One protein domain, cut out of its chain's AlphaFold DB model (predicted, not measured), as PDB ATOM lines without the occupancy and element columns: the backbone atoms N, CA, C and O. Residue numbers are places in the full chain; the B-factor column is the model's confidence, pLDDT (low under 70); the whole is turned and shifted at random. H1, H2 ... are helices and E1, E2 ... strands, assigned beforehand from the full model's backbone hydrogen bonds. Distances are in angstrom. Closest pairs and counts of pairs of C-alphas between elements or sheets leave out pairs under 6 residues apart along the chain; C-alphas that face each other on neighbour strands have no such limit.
ATOM      1  N   TRP A 118       7.503  -3.154 -43.618       78.38
ATOM      2  CA  TRP A 118       6.092  -3.408 -43.809       78.38
ATOM      3  C   TRP A 118       5.602  -4.315 -42.701       78.38
ATOM      4  O   TRP A 118       6.255  -5.310 -42.394       78.38
ATOM      5  N   CYS A 119       4.449  -3.994 -42.130       76.19
ATOM      6  CA  CYS A 119       3.814  -4.830 -41.132       76.19
ATOM      7  C   CYS A 119       2.347  -5.028 -41.420       76.19
ATOM      8  O   CYS A 119       1.673  -4.228 -42.073       76.19
ATOM      9  N   THR A 120       1.864  -6.123 -40.870       73.31
ATOM     10  CA  THR A 120       0.457  -6.453 -40.787       73.31
ATOM     11  C   THR A 120       0.248  -7.305 -39.539       73.31
ATOM     12  O   THR A 120       1.196  -7.870 -38.983       73.31
ATOM     13  N   SER A 121      -0.987  -7.360 -39.065       72.06
ATOM     14  CA  SER A 121      -1.368  -8.189 -37.928       72.06
ATOM     15  C   SER A 121      -2.540  -9.066 -38.319       72.06
ATOM     16  O   SER A 121      -3.497  -8.584 -38.923       72.06
ATOM     17  N   PHE A 122      -2.486 -10.333 -37.928       69.50
ATOM     18  CA  PHE A 122      -3.571 -11.288 -38.109       69.50
ATOM     19  C   PHE A 122      -3.938 -11.878 -36.753       69.50
ATOM     20  O   PHE A 122      -3.060 -12.192 -35.957       69.50
ATOM     21  N   SER A 123      -5.224 -12.038 -36.472       70.38
ATOM     22  CA  SER A 123      -5.684 -12.673 -35.239       70.38
ATOM     23  C   SER A 123      -6.912 -13.522 -35.508       70.38
ATOM     24  O   SER A 123      -7.756 -13.143 -36.319       70.38
ATOM     25  N   THR A 124      -7.027 -14.647 -34.811       74.38
ATOM     26  CA  THR A 124      -8.147 -15.582 -34.951       74.38
ATOM     27  C   THR A 124      -8.425 -16.303 -33.639       74.38
ATOM     28  O   THR A 124      -7.505 -16.554 -32.858       74.38
ATOM     29  N   GLU A 125      -9.677 -16.714 -33.440       78.94
ATOM     30  CA  GLU A 125     -10.146 -17.523 -32.304       78.94
ATOM     31  C   GLU A 125      -9.751 -19.013 -32.436       78.94
ATOM     32  O   GLU A 125     -10.459 -19.932 -32.018       78.94
ATOM     33  N   THR A 126      -8.618 -19.279 -33.088       77.19
ATOM     34  CA  THR A 126      -8.080 -20.622 -33.292       77.19
ATOM     35  C   THR A 126      -6.752 -20.728 -32.569       77.19
ATOM     36  O   THR A 126      -5.792 -20.048 -32.926       77.19
ATOM     37  N   TYR A 127      -6.670 -21.603 -31.566       82.19
ATOM     38  CA  TYR A 127      -5.404 -21.928 -30.911       82.19
ATOM     39  C   TYR A 127      -4.568 -22.854 -31.796       82.19
ATOM     40  O   TYR A 127      -5.020 -23.942 -32.166       82.19
ATOM     41  N   ILE A 128      -3.337 -22.442 -32.091       81.50
ATOM     42  CA  ILE A 128      -2.353 -23.275 -32.776       81.50
ATOM     43  C   ILE A 128      -1.487 -23.992 -31.748       81.50
ATOM     44  O   ILE A 128      -0.847 -23.368 -30.911       81.50
ATOM     45  N   THR A 129      -1.441 -25.318 -31.840       86.50
ATOM     46  CA  THR A 129      -0.526 -26.115 -31.020       86.50
ATOM     47  C   THR A 129       0.904 -25.999 -31.543       86.50
ATOM     48  O   THR A 129       1.127 -25.851 -32.748       86.50
ATOM     49  N   LYS A 130       1.888 -26.176 -30.655       87.19
ATOM     50  CA  LYS A 130       3.310 -26.253 -31.027       87.19
ATOM     51  C   LYS A 130       3.584 -27.266 -32.145       87.19
ATOM     52  O   LYS A 130       4.393 -27.003 -33.025       87.19
ATOM     53  N   GLU A 131       2.913 -28.418 -32.131       90.50
ATOM     54  CA  GLU A 131       3.083 -29.452 -33.159       90.50
ATOM     55  C   GLU A 131       2.621 -28.970 -34.539       90.50
ATOM     56  O   GLU A 131       3.357 -29.108 -35.515       90.50
ATOM     57  N   VAL A 132       1.433 -28.357 -34.614       91.50
ATOM     58  CA  VAL A 132       0.922 -27.764 -35.861       91.50
ATOM     59  C   VAL A 132       1.884 -26.690 -36.356       91.50
ATOM     60  O   VAL A 132       2.287 -26.740 -37.514       91.50
ATOM     61  N   LEU A 133       2.334 -25.795 -35.470       90.38
ATOM     62  CA  LEU A 133       3.313 -24.770 -35.816       90.38
ATOM     63  C   LEU A 133       4.596 -25.373 -36.404       90.38
ATOM     64  O   LEU A 133       4.994 -24.981 -37.498       90.38
ATOM     65  N   ILE A 134       5.225 -26.329 -35.710       92.12
ATOM     66  CA  ILE A 134       6.482 -26.962 -36.144       92.12
ATOM     67  C   ILE A 134       6.313 -27.633 -37.512       92.12
ATOM     68  O   ILE A 134       7.179 -27.488 -38.381       92.12
ATOM     69  N   ASN A 135       5.198 -28.333 -37.725       93.00
ATOM     70  CA  ASN A 135       4.904 -28.986 -39.000       93.00
ATOM     71  C   ASN A 135       4.728 -27.959 -40.128       93.00
ATOM     72  O   ASN A 135       5.339 -28.100 -41.193       93.00
ATOM     73  N   SER A 136       3.960 -26.894 -39.882       92.94
ATOM     74  CA  SER A 136       3.725 -25.820 -40.848       92.94
ATOM     75  C   SER A 136       5.020 -25.110 -41.234       92.94
ATOM     76  O   SER A 136       5.322 -25.017 -42.427       92.94
ATOM     77  N   ILE A 137       5.832 -24.681 -40.261       94.88
ATOM     78  CA  ILE A 137       7.076 -23.946 -40.545       94.88
ATOM     79  C   ILE A 137       8.102 -24.824 -41.262       94.88
ATOM     80  O   ILE A 137       8.723 -24.368 -42.219       94.88
ATOM     81  N   SER A 138       8.208 -26.105 -40.887       92.94
ATOM     82  CA  SER A 138       9.141 -27.043 -41.524       92.94
ATOM     83  C   SER A 138       8.765 -27.312 -42.981       92.94
ATOM     84  O   SER A 138       9.637 -27.363 -43.846       92.94
ATOM     85  N   SER A 139       7.467 -27.447 -43.277       94.44
ATOM     86  CA  SER A 139       6.980 -27.688 -44.645       94.44
ATOM     87  C   SER A 139       7.184 -26.500 -45.591       94.44
ATOM     88  O   SER A 139       7.236 -26.675 -46.807       94.44
ATOM     89  N   LEU A 140       7.310 -25.295 -45.032       94.50
ATOM     90  CA  LEU A 140       7.395 -24.036 -45.764       94.50
ATOM     91  C   LEU A 140       8.783 -23.380 -45.675       94.50
ATOM     92  O   LEU A 140       8.920 -22.228 -46.091       94.50
ATOM     93  N   ASP A 141       9.789 -24.079 -45.140       95.56
ATOM     94  CA  ASP A 141      11.160 -23.576 -44.944       95.56
ATOM     95  C   ASP A 141      11.231 -22.270 -44.120       95.56
ATOM     96  O   ASP A 141      11.975 -21.336 -44.416       95.56
ATOM     97  N   TRP A 142      10.402 -22.176 -43.080       95.44
ATOM     98  CA  TRP A 142      10.500 -21.141 -42.051       95.44
ATOM     99  C   TRP A 142      11.361 -21.644 -40.892       95.44
ATOM    100  O   TRP A 142      11.284 -22.808 -40.497       95.44
ATOM    101  N   LYS A 143      12.162 -20.754 -40.303       93.06
ATOM    102  CA  LYS A 143      13.012 -21.066 -39.149       93.06
ATOM    103  C   LYS A 143      12.381 -20.521 -37.879       93.06
ATOM    104  O   LYS A 143      12.108 -19.329 -37.809       93.06
ATOM    105  N   LEU A 144      12.214 -21.367 -36.868       91.56
ATOM    106  CA  LEU A 144      11.941 -20.916 -35.503       91.56
ATOM    107  C   LEU A 144      13.238 -20.326 -34.935       91.56
ATOM    108  O   LEU A 144      14.219 -21.053 -34.774       91.56
ATOM    109  N   THR A 145      13.276 -19.014 -34.704       82.38
ATOM    110  CA  THR A 145      14.463 -18.329 -34.172       82.38
ATOM    111  C   THR A 145      14.477 -18.319 -32.660       82.38
ATOM    112  O   THR A 145      15.534 -18.553 -32.085       82.38
ATOM    113  N   ASN A 146      13.321 -18.096 -32.039       73.38
ATOM    114  CA  ASN A 146      13.153 -18.119 -30.594       73.38
ATOM    115  C   ASN A 146      11.796 -18.719 -30.224       73.38
ATOM    116  O   ASN A 146      10.820 -18.620 -30.972       73.38
ATOM    117  N   GLU A 147      11.748 -19.326 -29.045       76.56
ATOM    118  CA  GLU A 147      10.531 -19.801 -28.403       76.56
ATOM    119  C   GLU A 147      10.535 -19.280 -26.971       76.56
ATOM    120  O   GLU A 147      11.479 -19.532 -26.217       76.56
ATOM    121  N   TYR A 148       9.480 -18.559 -26.607       68.50
ATOM    122  CA  TYR A 148       9.289 -18.070 -25.252       68.50
ATOM    123  C   TYR A 148       7.989 -18.641 -24.715       68.50
ATOM    124  O   TYR A 148       6.900 -18.341 -25.200       68.50
ATOM    125  N   HIS A 149       8.108 -19.449 -23.674       60.00
ATOM    126  CA  HIS A 149       6.959 -19.836 -22.876       60.00
ATOM    127  C   HIS A 149       6.732 -18.728 -21.861       60.00
ATOM    128  O   HIS A 149       7.420 -18.665 -20.838       60.00
ATOM    129  N   SER A 150       5.807 -17.818 -22.168       52.62
ATOM    130  CA  SER A 150       5.410 -16.824 -21.186       52.62
ATOM    131  C   SER A 150       4.238 -17.356 -20.386       52.62
ATOM    132  O   SER A 150       3.146 -17.590 -20.903       52.62
ATOM    133  N   ASN A 151       4.440 -17.457 -19.077       43.16
ATOM    134  CA  ASN A 151       3.343 -17.733 -18.159       43.16
ATOM    135  C   ASN A 151       2.331 -16.566 -18.101       43.16
ATOM    136  O   ASN A 151       1.280 -16.726 -17.486       43.16
ATOM    137  N   LEU A 152       2.642 -15.403 -18.700       45.50
ATOM    138  CA  LEU A 152       1.788 -14.215 -18.682       45.50
ATOM    139  C   LEU A 152       2.075 -13.257 -19.852       45.50
ATOM    140  O   LEU A 152       3.224 -12.895 -20.104       45.50
ATOM    141  N   TYR A 153       1.039 -12.780 -20.533       45.72
ATOM    142  CA  TYR A 153       1.136 -11.645 -21.456       45.72
ATOM    143  C   TYR A 153       0.008 -10.641 -21.207       45.72
ATOM    144  O   TYR A 153      -0.987 -10.991 -20.582       45.72
ATOM    145  N   MET A 154       0.168  -9.394 -21.659       40.69
ATOM    146  CA  MET A 154      -0.809  -8.317 -21.453       40.69
ATOM    147  C   MET A 154      -0.968  -7.483 -22.722       40.69
ATOM    148  O   MET A 154      -0.277  -6.480 -22.831       40.69
ATOM    149  N   THR A 155      -1.856  -7.855 -23.653       44.16
ATOM    150  CA  THR A 155      -2.152  -7.084 -24.890       44.16
ATOM    151  C   THR A 155      -2.836  -5.769 -24.580       44.16
ATOM    152  O   THR A 155      -3.954  -5.807 -24.102       44.16
ATOM    153  N   ILE A 156      -2.225  -4.618 -24.880       43.22
ATOM    154  CA  ILE A 156      -2.866  -3.309 -24.708       43.22
ATOM    155  C   ILE A 156      -3.349  -2.779 -26.062       43.22
ATOM    156  O   ILE A 156      -2.543  -2.429 -26.922       43.22
ATOM    157  N   THR A 157      -4.666  -2.673 -26.246       45.47
ATOM    158  CA  THR A 157      -5.260  -2.084 -27.456       45.47
ATOM    159  C   THR A 157      -5.772  -0.667 -27.153       45.47
ATOM    160  O   THR A 157      -6.731  -0.543 -26.398       45.47
ATOM    161  N   PRO A 158      -5.202   0.411 -27.716       42.88
ATOM    162  CA  PRO A 158      -5.750   1.755 -27.682       42.88
ATOM    163  C   PRO A 158      -7.077   1.841 -28.439       42.88
ATOM    164  O   PRO A 158      -7.352   1.096 -29.382       42.88
ATOM    165  N   SER A 159      -7.922   2.765 -28.001       41.16
ATOM    166  CA  SER A 159      -9.175   3.101 -28.654       41.16
ATOM    167  C   SER A 159      -8.885   3.732 -30.015       41.16
ATOM    168  O   SER A 159      -8.159   4.724 -30.080       41.16
ATOM    169  N   PRO A 160      -9.476   3.217 -31.109       40.88
ATOM    170  CA  PRO A 160      -9.350   3.854 -32.416       40.88
ATOM    171  C   PRO A 160     -10.080   5.207 -32.476       40.88
ATOM    172  O   PRO A 160      -9.833   5.989 -33.388       40.88
ATOM    173  N   ASN A 161     -10.976   5.481 -31.519       43.28
ATOM    174  CA  ASN A 161     -11.882   6.631 -31.548       43.28
ATOM    175  C   ASN A 161     -11.539   7.709 -30.513       43.28
ATOM    176  O   ASN A 161     -12.027   8.831 -30.628       43.28
ATOM    177  N   GLU A 162     -10.737   7.385 -29.499       45.47
ATOM    178  CA  GLU A 162     -10.473   8.269 -28.365       45.47
ATOM    179  C   GLU A 162      -8.971   8.359 -28.112       45.47
ATOM    180  O   GLU A 162      -8.314   7.395 -27.713       45.47
ATOM    181  N   THR A 163      -8.421   9.547 -28.350       46.31
ATOM    182  CA  THR A 163      -7.027   9.855 -28.053       46.31
ATOM    183  C   THR A 163      -6.786   9.632 -26.560       46.31
ATOM    184  O   THR A 163      -7.422  10.276 -25.731       46.31
ATOM    185  N   ASN A 164      -5.838   8.751 -26.229       43.81
ATOM    186  CA  ASN A 164      -5.413   8.404 -24.864       43.81
ATOM    187  C   ASN A 164      -6.312   7.427 -24.079       43.81
ATOM    188  O   ASN A 164      -6.097   7.278 -22.884       43.81
ATOM    189  N   VAL A 165      -7.261   6.726 -24.706       42.44
ATOM    190  CA  VAL A 165      -8.052   5.672 -24.035       42.44
ATOM    191  C   VAL A 165      -7.612   4.293 -24.522       42.44
ATOM    192  O   VAL A 165      -7.342   4.133 -25.711       42.44
ATOM    193  N   LEU A 166      -7.539   3.283 -23.645       42.34
ATOM    194  CA  LEU A 166      -7.303   1.884 -24.025       42.34
ATOM    195  C   LEU A 166      -8.636   1.117 -24.070       42.34
ATOM    196  O   LEU A 166      -9.423   1.153 -23.131       42.34
ATOM    197  N   LYS A 167      -8.909   0.450 -25.197       37.84
ATOM    198  CA  LYS A 167     -10.158  -0.253 -25.525       37.84
ATOM    199  C   LYS A 167     -10.268  -1.640 -24.890       37.84
ATOM    200  O   LYS A 167     -11.366  -2.043 -24.524       37.84
ATOM    201  N   SER A 168      -9.176  -2.395 -24.814       37.88
ATOM    202  CA  SER A 168      -9.204  -3.766 -24.289       37.88
ATOM    203  C   SER A 168      -7.828  -4.229 -23.853       37.88
ATOM    204  O   SER A 168      -6.829  -3.848 -24.472       37.88
ATOM    205  N   ILE A 169      -7.799  -5.075 -22.815       41.34
ATOM    206  CA  ILE A 169      -6.587  -5.750 -22.362       41.34
ATOM    207  C   ILE A 169      -6.861  -7.224 -22.085       41.34
ATOM    208  O   ILE A 169      -7.744  -7.546 -21.294       41.34
ATOM    209  N   VAL A 170      -6.114  -8.104 -22.757       39.50
ATOM    210  CA  VAL A 170      -6.239  -9.566 -22.645       39.50
ATOM    211  C   VAL A 170      -5.008 -10.121 -21.943       39.50
ATOM    212  O   VAL A 170      -3.883  -9.750 -22.283       39.50
ATOM    213  N   ILE A 171      -5.240 -11.002 -20.965       39.19
ATOM    214  CA  ILE A 171      -4.202 -11.603 -20.130       39.19
ATOM    215  C   ILE A 171      -4.383 -13.112 -20.109       39.19
ATOM    216  O   ILE A 171      -5.426 -13.613 -19.696       39.19
ATOM    217  N   GLY A 172      -3.362 -13.833 -20.564       49.25
ATOM    218  CA  GLY A 172      -3.364 -15.290 -20.627       49.25
ATOM    219  C   GLY A 172      -1.958 -15.875 -20.552       49.25
ATOM    220  O   GLY A 172      -0.967 -15.151 -20.472       49.25
ATOM    221  N   VAL A 173      -1.880 -17.204 -20.586       50.16
ATOM    222  CA  VAL A 173      -0.633 -17.927 -20.863       50.16
ATOM    223  C   VAL A 173      -0.447 -17.913 -22.377       50.16
ATOM    224  O   VAL A 173      -1.357 -18.350 -23.089       50.16
ATOM    225  N   GLN A 174       0.687 -17.394 -22.858       64.56
ATOM    226  CA  GLN A 174       1.038 -17.433 -24.278       64.56
ATOM    227  C   GLN A 174       2.323 -18.200 -24.509       64.56
ATOM    228  O   GLN A 174       3.364 -17.877 -23.932       64.56
ATOM    229  N   ASP A 175       2.265 -19.129 -25.454       69.62
ATOM    230  CA  ASP A 175       3.473 -19.532 -26.151       69.62
ATOM    231  C   ASP A 175       3.736 -18.504 -27.252       69.62
ATOM    232  O   ASP A 175       2.882 -18.265 -28.121       69.62
ATOM    233  N   PHE A 176       4.909 -17.879 -27.181       71.62
ATOM    234  CA  PHE A 176       5.415 -16.970 -28.192       71.62
ATOM    235  C   PHE A 176       6.448 -17.671 -29.056       71.62
ATOM    236  O   PHE A 176       7.375 -18.319 -28.567       71.62
ATOM    237  N   TYR A 177       6.312 -17.472 -30.355       78.31
ATOM    238  CA  TYR A 177       7.197 -18.029 -31.356       78.31
ATOM    239  C   TYR A 177       7.669 -16.912 -32.264       78.31
ATOM    240  O   TYR A 177       6.859 -16.177 -32.826       78.31
ATOM    241  N   GLU A 178       8.978 -16.804 -32.437       78.62
ATOM    242  CA  GLU A 178       9.554 -15.937 -33.454       78.62
ATOM    243  C   GLU A 178       9.979 -16.786 -34.637       78.62
ATOM    244  O   GLU A 178      10.801 -17.698 -34.517       78.62
ATOM    245  N   LEU A 179       9.393 -16.494 -35.788       88.25
ATOM    246  CA  LEU A 179       9.690 -17.167 -37.038       88.25
ATOM    247  C   LEU A 179      10.457 -16.214 -37.937       88.25
ATOM    248  O   LEU A 179      10.152 -15.025 -38.004       88.25
ATOM    249  N   ARG A 180      11.408 -16.758 -38.685       91.75
ATOM    250  CA  ARG A 180      12.178 -16.028 -39.683       91.75
ATOM    251  C   ARG A 180      12.173 -16.770 -41.005       91.75
ATOM    252  O   ARG A 180      12.382 -17.987 -41.044       91.75
ATOM    253  N   LYS A 181      12.017 -16.026 -42.095       94.88
ATOM    254  CA  LYS A 181      12.186 -16.525 -43.460       94.88
ATOM    255  C   LYS A 181      13.023 -15.566 -44.289       94.88
ATOM    256  O   LYS A 181      12.890 -14.355 -44.159       94.88
ATOM    257  N   GLU A 182      13.885 -16.135 -45.122       94.06
ATOM    258  CA  GLU A 182      14.731 -15.407 -46.069       94.06
ATOM    259  C   GLU A 182      14.318 -15.777 -47.494       94.06
ATOM    260  O   GLU A 182      14.253 -16.962 -47.828       94.06
ATOM    261  N   ILE A 183      14.048 -14.780 -48.335       93.44
ATOM    262  CA  ILE A 183      13.706 -14.951 -49.753       93.44
ATOM    263  C   ILE A 183      14.540 -13.953 -50.555       93.44
ATOM    264  O   ILE A 183      14.233 -12.765 -50.625       93.44
ATOM    265  N   GLY A 184      15.659 -14.417 -51.115       93.00
ATOM    266  CA  GLY A 184      16.637 -13.524 -51.738       93.00
ATOM    267  C   GLY A 184      17.211 -12.534 -50.718       93.00
ATOM    268  O   GLY A 184      17.922 -12.942 -49.806       93.00
ATOM    269  N   ASN A 185      16.890 -11.245 -50.877       91.44
ATOM    270  CA  ASN A 185      17.292 -10.167 -49.959       91.44
ATOM    271  C   ASN A 185      16.189  -9.784 -48.950       91.44
ATOM    272  O   ASN A 185      16.364  -8.845 -48.167       91.44
ATOM    273  N   ILE A 186      15.046 -10.471 -48.995       90.50
ATOM    274  CA  ILE A 186      13.893 -10.191 -48.146       90.50
ATOM    275  C   ILE A 186      13.984 -11.051 -46.898       90.50
ATOM    276  O   ILE A 186      14.019 -12.277 -46.989       90.50
ATOM    277  N   THR A 187      13.949 -10.401 -45.744       88.69
ATOM    278  CA  THR A 187      13.812 -11.052 -44.452       88.69
ATOM    279  C   THR A 187      12.425 -10.761 -43.900       88.69
ATOM    280  O   THR A 187      12.029  -9.601 -43.766       88.69
ATOM    281  N   ILE A 188      11.709 -11.824 -43.546       88.31
ATOM    282  CA  ILE A 188      10.385 -11.765 -42.932       88.31
ATOM    283  C   ILE A 188      10.496 -12.310 -41.515       88.31
ATOM    284  O   ILE A 188      11.019 -13.409 -41.316       88.31
ATOM    285  N   TYR A 189       9.978 -11.557 -40.554       84.75
ATOM    286  CA  TYR A 189       9.815 -11.963 -39.168       84.75
ATOM    287  C   TYR A 189       8.330 -12.109 -38.858       84.75
ATOM    288  O   TYR A 189       7.518 -11.275 -39.252       84.75
ATOM    289  N   VAL A 190       7.969 -13.181 -38.162       79.75
ATOM    290  CA  VAL A 190       6.611 -13.385 -37.658       79.75
ATOM    291  C   VAL A 190       6.696 -13.671 -36.173       79.75
ATOM    292  O   VAL A 190       7.190 -14.723 -35.772       79.75
ATOM    293  N   SER A 191       6.206 -12.738 -35.365       75.56
ATOM    294  CA  SER A 191       5.973 -12.948 -33.942       75.56
ATOM    295  C   SER A 191       4.572 -13.513 -33.781       75.56
ATOM    296  O   SER A 191       3.579 -12.842 -34.059       75.56
ATOM    297  N   MET A 192       4.490 -14.771 -33.375       75.62
ATOM    298  CA  MET A 192       3.240 -15.481 -33.169       75.62
ATOM    299  C   MET A 192       3.016 -15.701 -31.685       75.62
ATOM    300  O   MET A 192       3.928 -16.086 -30.962       75.62
ATOM    301  N   ALA A 193       1.790 -15.470 -31.252       69.81
ATOM    302  CA  ALA A 193       1.412 -15.465 -29.861       69.81
ATOM    303  C   ALA A 193       0.144 -16.321 -29.716       69.81
ATOM    304  O   ALA A 193      -0.939 -15.930 -30.161       69.81
ATOM    305  N   THR A 194       0.281 -17.521 -29.149       69.75
ATOM    306  CA  THR A 194      -0.815 -18.498 -28.997       69.75
ATOM    307  C   THR A 194      -1.300 -18.577 -27.559       69.75
ATOM    308  O   THR A 194      -0.539 -18.923 -26.664       69.75
ATOM    309  N   ALA A 195      -2.567 -18.264 -27.328       68.06
ATOM    310  CA  ALA A 195      -3.180 -18.284 -26.012       68.06
ATOM    311  C   ALA A 195      -4.140 -19.465 -25.876       68.06
ATOM    312  O   ALA A 195      -5.056 -19.635 -26.684       68.06
ATOM    313  N   ASN A 196      -3.938 -20.262 -24.829       59.84
ATOM    314  CA  ASN A 196      -4.843 -21.334 -24.428       59.84
ATOM    315  C   ASN A 196      -5.392 -21.015 -23.035       59.84
ATOM    316  O   ASN A 196      -5.036 -21.664 -22.049       59.84
ATOM    317  N   ALA A 197      -6.198 -19.955 -22.940       53.84
ATOM    318  CA  ALA A 197      -6.956 -19.682 -21.728       53.84
ATOM    319  C   ALA A 197      -8.186 -20.603 -21.683       53.84
ATOM    320  O   ALA A 197      -8.681 -21.041 -22.723       53.84
ATOM    321  N   THR A 198      -8.675 -20.915 -20.481       46.19
ATOM    322  CA  THR A 198      -9.741 -21.907 -20.242       46.19
ATOM    323  C   THR A 198     -11.028 -21.650 -21.023       46.19
ATOM    324  O   THR A 198     -11.755 -22.605 -21.286       46.19
ATOM    325  N   ASP A 199     -11.266 -20.406 -21.446       48.34
ATOM    326  CA  ASP A 199     -12.511 -19.991 -22.094       48.34
ATOM    327  C   ASP A 199     -12.306 -19.268 -23.439       48.34
ATOM    328  O   ASP A 199     -13.273 -19.057 -24.165       48.34
ATOM    329  N   GLU A 200     -11.063 -18.950 -23.823       56.12
ATOM    330  CA  GLU A 200     -10.758 -18.233 -25.066       56.12
ATOM    331  C   GLU A 200      -9.434 -18.711 -25.684       56.12
ATOM    332  O   GLU A 200      -8.362 -18.664 -25.073       56.12
ATOM    333  N   LYS A 201      -9.525 -19.196 -26.925       68.50
ATOM    334  CA  LYS A 201      -8.402 -19.698 -27.718       68.50
ATOM    335  C   LYS A 201      -8.089 -18.684 -28.794       68.50
ATOM    336  O   LYS A 201      -8.832 -18.602 -29.759       68.50
ATOM    337  N   HIS A 202      -6.990 -17.958 -28.662       68.12
ATOM    338  CA  HIS A 202      -6.618 -16.934 -29.636       68.12
ATOM    339  C   HIS A 202      -5.207 -17.168 -30.140       68.12
ATOM    340  O   HIS A 202      -4.310 -17.493 -29.363       68.12
ATOM    341  N   THR A 203      -4.993 -16.965 -31.435       70.44
ATOM    342  CA  THR A 203      -3.645 -16.829 -31.990       70.44
ATOM    343  C   THR A 203      -3.543 -15.489 -32.690       70.44
ATOM    344  O   THR A 203      -4.323 -15.201 -33.596       70.44
ATOM    345  N   GLY A 204      -2.584 -14.678 -32.253       69.62
ATOM    346  CA  GLY A 204      -2.176 -13.442 -32.912       69.62
ATOM    347  C   GLY A 204      -0.854 -13.643 -33.642       69.62
ATOM    348  O   GLY A 204       0.027 -14.350 -33.157       69.62
ATOM    349  N   LEU A 205      -0.716 -13.035 -34.812       69.38
ATOM    350  CA  LEU A 205       0.521 -12.962 -35.572       69.38
ATOM    351  C   LEU A 205       0.797 -11.510 -35.877       69.38
ATOM    352  O   LEU A 205      -0.094 -10.756 -36.279       69.38
ATOM    353  N   ILE A 206       2.060 -11.156 -35.744       68.62
ATOM    354  CA  ILE A 206       2.570  -9.858 -36.114       68.62
ATOM    355  C   ILE A 206       3.682 -10.125 -37.092       68.62
ATOM    356  O   ILE A 206       4.650 -10.816 -36.785       68.62
ATOM    357  N   ILE A 207       3.463  -9.659 -38.308       76.56
ATOM    358  CA  ILE A 207       4.289  -9.996 -39.448       76.56
ATOM    359  C   ILE A 207       5.021  -8.733 -39.848       76.56
ATOM    360  O   ILE A 207       4.397  -7.686 -40.003       76.56
ATOM    361  N   GLU A 208       6.328  -8.847 -40.031       78.00
ATOM    362  CA  GLU A 208       7.209  -7.751 -40.400       78.00
ATOM    363  C   GLU A 208       8.117  -8.188 -41.545       78.00
ATOM    364  O   GLU A 208       8.745  -9.242 -41.480       78.00
ATOM    365  N   ALA A 209       8.206  -7.380 -42.596       81.88
ATOM    366  CA  ALA A 209       9.088  -7.624 -43.730       81.88
ATOM    367  C   ALA A 209       9.918  -6.374 -44.034       81.88
ATOM    368  O   ALA A 209       9.392  -5.259 -44.055       81.88
ATOM    369  N   ASN A 210      11.216  -6.561 -44.280       82.88
ATOM    370  CA  ASN A 210      12.120  -5.468 -44.661       82.88
ATOM    371  C   ASN A 210      11.849  -4.926 -46.080       82.88
ATOM    372  O   ASN A 210      12.253  -3.814 -46.398       82.88
ATOM    373  N   ASP A 211      11.177  -5.705 -46.927       86.94
ATOM    374  CA  ASP A 211      10.660  -5.306 -48.231       86.94
ATOM    375  C   ASP A 211       9.385  -6.108 -48.525       86.94
ATOM    376  O   ASP A 211       9.248  -7.256 -48.093       86.94
ATOM    377  N   LEU A 212       8.439  -5.505 -49.240       88.50
ATOM    378  CA  LEU A 212       7.143  -6.109 -49.529       88.50
ATOM    379  C   LEU A 212       6.923  -6.228 -51.032       88.50
ATOM    380  O   LEU A 212       6.424  -5.310 -51.683       88.50
ATOM    381  N   ASN A 213       7.224  -7.412 -51.554       91.44
ATOM    382  CA  ASN A 213       6.868  -7.838 -52.902       91.44
ATOM    383  C   ASN A 213       5.882  -9.025 -52.862       91.44
ATOM    384  O   ASN A 213       5.491  -9.499 -51.790       91.44
ATOM    385  N   ASP A 214       5.493  -9.523 -54.036       93.44
ATOM    386  CA  ASP A 214       4.570 -10.657 -54.151       93.44
ATOM    387  C   ASP A 214       5.128 -11.937 -53.510       93.44
ATOM    388  O   ASP A 214       4.372 -12.730 -52.958       93.44
ATOM    389  N   GLU A 215       6.448 -12.149 -53.523       93.62
ATOM    390  CA  GLU A 215       7.069 -13.316 -52.887       93.62
ATOM    391  C   GLU A 215       6.917 -13.275 -51.361       93.62
ATOM    392  O   GLU A 215       6.560 -14.287 -50.752       93.62
ATOM    393  N   ALA A 216       7.126 -12.105 -50.750       91.50
ATOM    394  CA  ALA A 216       6.945 -11.898 -49.319       91.50
ATOM    395  C   ALA A 216       5.481 -12.099 -48.902       91.50
ATOM    396  O   ALA A 216       5.207 -12.830 -47.948       91.50
ATOM    397  N   ARG A 217       4.540 -11.519 -49.665       91.62
ATOM    398  CA  ARG A 217       3.093 -11.694 -49.449       91.62
ATOM    399  C   ARG A 217       2.698 -13.163 -49.529       91.62
ATOM    400  O   ARG A 217       2.183 -13.709 -48.558       91.62
ATOM    401  N   ASN A 218       3.058 -13.831 -50.625       94.25
ATOM    402  CA  ASN A 218       2.765 -15.247 -50.836       94.25
ATOM    403  C   ASN A 218       3.379 -16.129 -49.739       94.25
ATOM    404  O   ASN A 218       2.773 -17.113 -49.318       94.25
ATOM    405  N   ALA A 219       4.586 -15.820 -49.259       94.50
ATOM    406  CA  ALA A 219       5.221 -16.600 -48.201       94.50
ATOM    407  C   ALA A 219       4.454 -16.528 -46.876       94.50
ATOM    408  O   ALA A 219       4.324 -17.552 -46.198       94.50
ATOM    409  N   VAL A 220       3.945 -15.347 -46.524       91.81
ATOM    410  CA  VAL A 220       3.144 -15.120 -45.315       91.81
ATOM    411  C   VAL A 220       1.747 -15.718 -45.464       91.81
ATOM    412  O   VAL A 220       1.290 -16.419 -44.566       91.81
ATOM    413  N   GLU A 221       1.090 -15.520 -46.603       91.88
ATOM    414  CA  GLU A 221      -0.233 -16.095 -46.877       91.88
ATOM    415  C   GLU A 221      -0.197 -17.627 -46.851       91.88
ATOM    416  O   GLU A 221      -1.064 -18.254 -46.247       91.88
ATOM    417  N   ASN A 222       0.853 -18.246 -47.406       93.88
ATOM    418  CA  ASN A 222       1.062 -19.693 -47.308       93.88
ATOM    419  C   ASN A 222       1.288 -20.156 -45.863       93.88
ATOM    420  O   ASN A 222       0.817 -21.233 -45.493       93.88
ATOM    421  N   LEU A 223       1.992 -19.365 -45.041       93.44
ATOM    422  CA  LEU A 223       2.158 -19.659 -43.617       93.44
ATOM    423  C   LEU A 223       0.806 -19.621 -42.894       93.44
ATOM    424  O   LEU A 223       0.463 -20.586 -42.219       93.44
ATOM    425  N   ILE A 224       0.019 -18.559 -43.078       89.31
ATOM    426  CA  ILE A 224      -1.317 -18.429 -42.476       89.31
ATOM    427  C   ILE A 224      -2.235 -19.557 -42.954       89.31
ATOM    428  O   ILE A 224      -2.885 -20.206 -42.136       89.31
ATOM    429  N   TYR A 225      -2.238 -19.871 -44.250       92.06
ATOM    430  CA  TYR A 225      -3.014 -20.988 -44.778       92.06
ATOM    431  C   TYR A 225      -2.585 -22.324 -44.162       92.06
ATOM    432  O   TYR A 225      -3.433 -23.119 -43.777       92.06
ATOM    433  N   SER A 226      -1.283 -22.570 -44.001       93.06
ATOM    434  CA  SER A 226      -0.779 -23.799 -43.376       93.06
ATOM    435  C   SER A 226      -1.142 -23.904 -41.890       93.06
ATOM    436  O   SER A 226      -1.450 -24.996 -41.416       93.06
ATOM    437  N   LEU A 227      -1.140 -22.785 -41.159       88.56
ATOM    438  CA  LEU A 227      -1.476 -22.754 -39.733       88.56
ATOM    439  C   LEU A 227      -2.987 -22.878 -39.491       88.56
ATOM    440  O   LEU A 227      -3.413 -23.621 -38.611       88.56
ATOM    441  N   PHE A 228      -3.802 -22.165 -40.271       88.06
ATOM    442  CA  PHE A 228      -5.230 -21.981 -39.988       88.06
ATOM    443  C   PHE A 228      -6.162 -22.647 -41.002       88.06
ATOM    444  O   PHE A 228      -7.373 -22.656 -40.795       88.06
ATOM    445  N   ASN A 229      -5.626 -23.205 -42.093       91.00
ATOM    446  CA  ASN A 229      -6.392 -23.720 -43.233       91.00
ATOM    447  C   ASN A 229      -7.374 -22.674 -43.802       91.00
ATOM    448  O   ASN A 229      -8.508 -22.988 -44.171       91.00
ATOM    449  N   GLN A 230      -6.948 -21.406 -43.821       82.38
ATOM    450  CA  GLN A 230      -7.743 -20.257 -44.253       82.38
ATOM    451  C   GLN A 230      -6.929 -19.362 -45.181       82.38
ATOM    452  O   GLN A 230      -5.772 -19.053 -44.902       82.38
ATOM    453  N   TYR A 231      -7.544 -18.944 -46.287       85.44
ATOM    454  CA  TYR A 231      -6.991 -17.893 -47.135       85.44
ATOM    455  C   TYR A 231      -7.317 -16.544 -46.509       85.44
ATOM    456  O   TYR A 231      -8.480 -16.265 -46.214       85.44
ATOM    457  N   VAL A 232      -6.290 -15.728 -46.307       79.62
ATOM    458  CA  VAL A 232      -6.411 -14.405 -45.701       79.62
ATOM    459  C   VAL A 232      -5.709 -13.423 -46.616       79.62
ATOM    460  O   VAL A 232      -4.525 -13.582 -46.893       79.62
ATOM    461  N   GLU A 233      -6.442 -12.419 -47.079       79.25
ATOM    462  CA  GLU A 233      -5.839 -11.256 -47.718       79.25
ATOM    463  C   GLU A 233      -5.395 -10.299 -46.611       79.25
ATOM    464  O   GLU A 233      -6.208  -9.856 -45.796       79.25
ATOM    465  N   LEU A 234      -4.091 -10.041 -46.530       79.56
ATOM    466  CA  LEU A 234      -3.523  -9.184 -45.496       79.56
ATOM    467  C   LEU A 234      -3.431  -7.744 -45.984       79.56
ATOM    468  O   LEU A 234      -2.817  -7.453 -47.014       79.56
ATOM    469  N   GLU A 235      -3.965  -6.823 -45.189       76.25
ATOM    470  CA  GLU A 235      -3.698  -5.404 -45.373       76.25
ATOM    471  C   GLU A 235      -2.311  -5.084 -44.820       76.25
ATOM    472  O   GLU A 235      -2.054  -5.148 -43.615       76.25
ATOM    473  N   TRP A 236      -1.394  -4.770 -45.728       80.12
ATOM    474  CA  TRP A 236      -0.044  -4.362 -45.384       80.12
ATOM    475  C   TRP A 236       0.041  -2.852 -45.284       80.12
ATOM    476  O   TRP A 236      -0.318  -2.127 -46.214       80.12
ATOM    477  N   GLN A 237       0.617  -2.387 -44.188       73.94
ATOM    478  CA  GLN A 237       0.972  -0.993 -44.007       73.94
ATOM    479  C   GLN A 237       2.485  -0.866 -43.940       73.94
ATOM    480  O   GLN A 237       3.181  -1.731 -43.405       73.94
ATOM    481  N   ARG A 238       3.010   0.241 -44.467       71.56
ATOM    482  CA  ARG A 238       4.357   0.653 -44.090       71.56
ATOM    483  C   ARG A 238       4.286   1.006 -42.614       71.56
ATOM    484  O   ARG A 238       3.676   2.021 -42.274       71.56
ATOM    485  N   CYS A 239       4.914   0.212 -41.750       61.78
ATOM    486  CA  CYS A 239       5.301   0.728 -40.443       61.78
ATOM    487  C   CYS A 239       6.479   1.634 -40.731       61.78
ATOM    488  O   CYS A 239       7.648   1.274 -40.614       61.78
ATOM    489  N   ASN A 240       6.139   2.838 -41.168       51.28
ATOM    490  CA  ASN A 240       7.037   3.929 -40.944       51.28
ATOM    491  C   ASN A 240       7.056   4.047 -39.414       51.28
ATOM    492  O   ASN A 240       5.995   4.354 -38.852       51.28
TER     493      ASN A 240
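What this domain is: This is residues 118 to 240 of the 411 residues of an uncharacterized protein of Thermoprotei archaeon (UniProt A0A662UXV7). A twisted sheet of six strands has two helices, H1 and H2, packed side by side over one face. The long hairpin of E2 and E3 at one edge bends sharply, and its far half, residues 151 to 172, turns away from the helices as an arm. The 123 printed residues include, in order, E1, H1, E2, E3, E4, E5, H2 and E6; the sheet's order is E2, E3, E4, E5, E1, E6, all antiparallel. The class is mixed, helices and strands. The whole is compact, with a radius of gyration of the C-alphas of 14.8 A and spans of 41 by 34 by 25 A.

How they stand to each other: E1, residues 118 to 124, is an inner strand. H1, residues 130 to 139, is on the sheet at a height of 9.6 A, over E2, residues 143 to 158, and E3, residues 166 to 183. On the local plane H1 stands at 58 degrees to E2, only just slantwise to the strands. E2 bends by 96 degrees at residue 151 and E3 by 97 degrees at residue 172; N 150 and O 174 are 3.0 A apart, within hydrogen-bond range. E4, residues 186 to 196, and E5, residues 201 to 209, complete a meander, E2 to E5, each strand the antiparallel neighbour of the one before; N 177 and O 192 are 2.8 A apart, N 191 and O 206 2.9 A. E5 and E1 pair through N 205 and O 122, 2.7 A. H2, residues 214 to 228, is on the same face as H1, two layers with helices on one face. With its residues 223 to 227 alone H2 touches H1, opposite ways at 36 degrees, only just a steep tilt; the closest C-alphas, of Ser 136 and Ser 226, are 5.5 A apart. In both helices every O i to N i+4 pair is within hydrogen-bond range. E6, residues 237 to 239, is an edge strand beside E1, with N 119 and O 237 2.9 A apart. E5, H2 and E6 form a split strand-helix-strand unit, two strands of one sheet joined through a helix, with E1 between them in the sheet; its crossover is right-handed.

Where its parts are: E1 begins at C-alpha 118, (6.092, -3.408, -43.809). E2 is 31.7 A long, E3 37.2 A, E4 32.2 A and E5 26.6 A; H1 is 14.2 A and H2 20.6 A. E6 ends at C-alpha 239, (5.301, 0.728, -40.443).

The domain as a whole: The C-alphas farthest apart, of Ser 139 and Thr 163, are 43.4 A apart. The printed part has no cut and no long link. The mean pLDDT of the printed part is 73.8; 44 residues are under 70, among them 148 to 175 and 193 to 202.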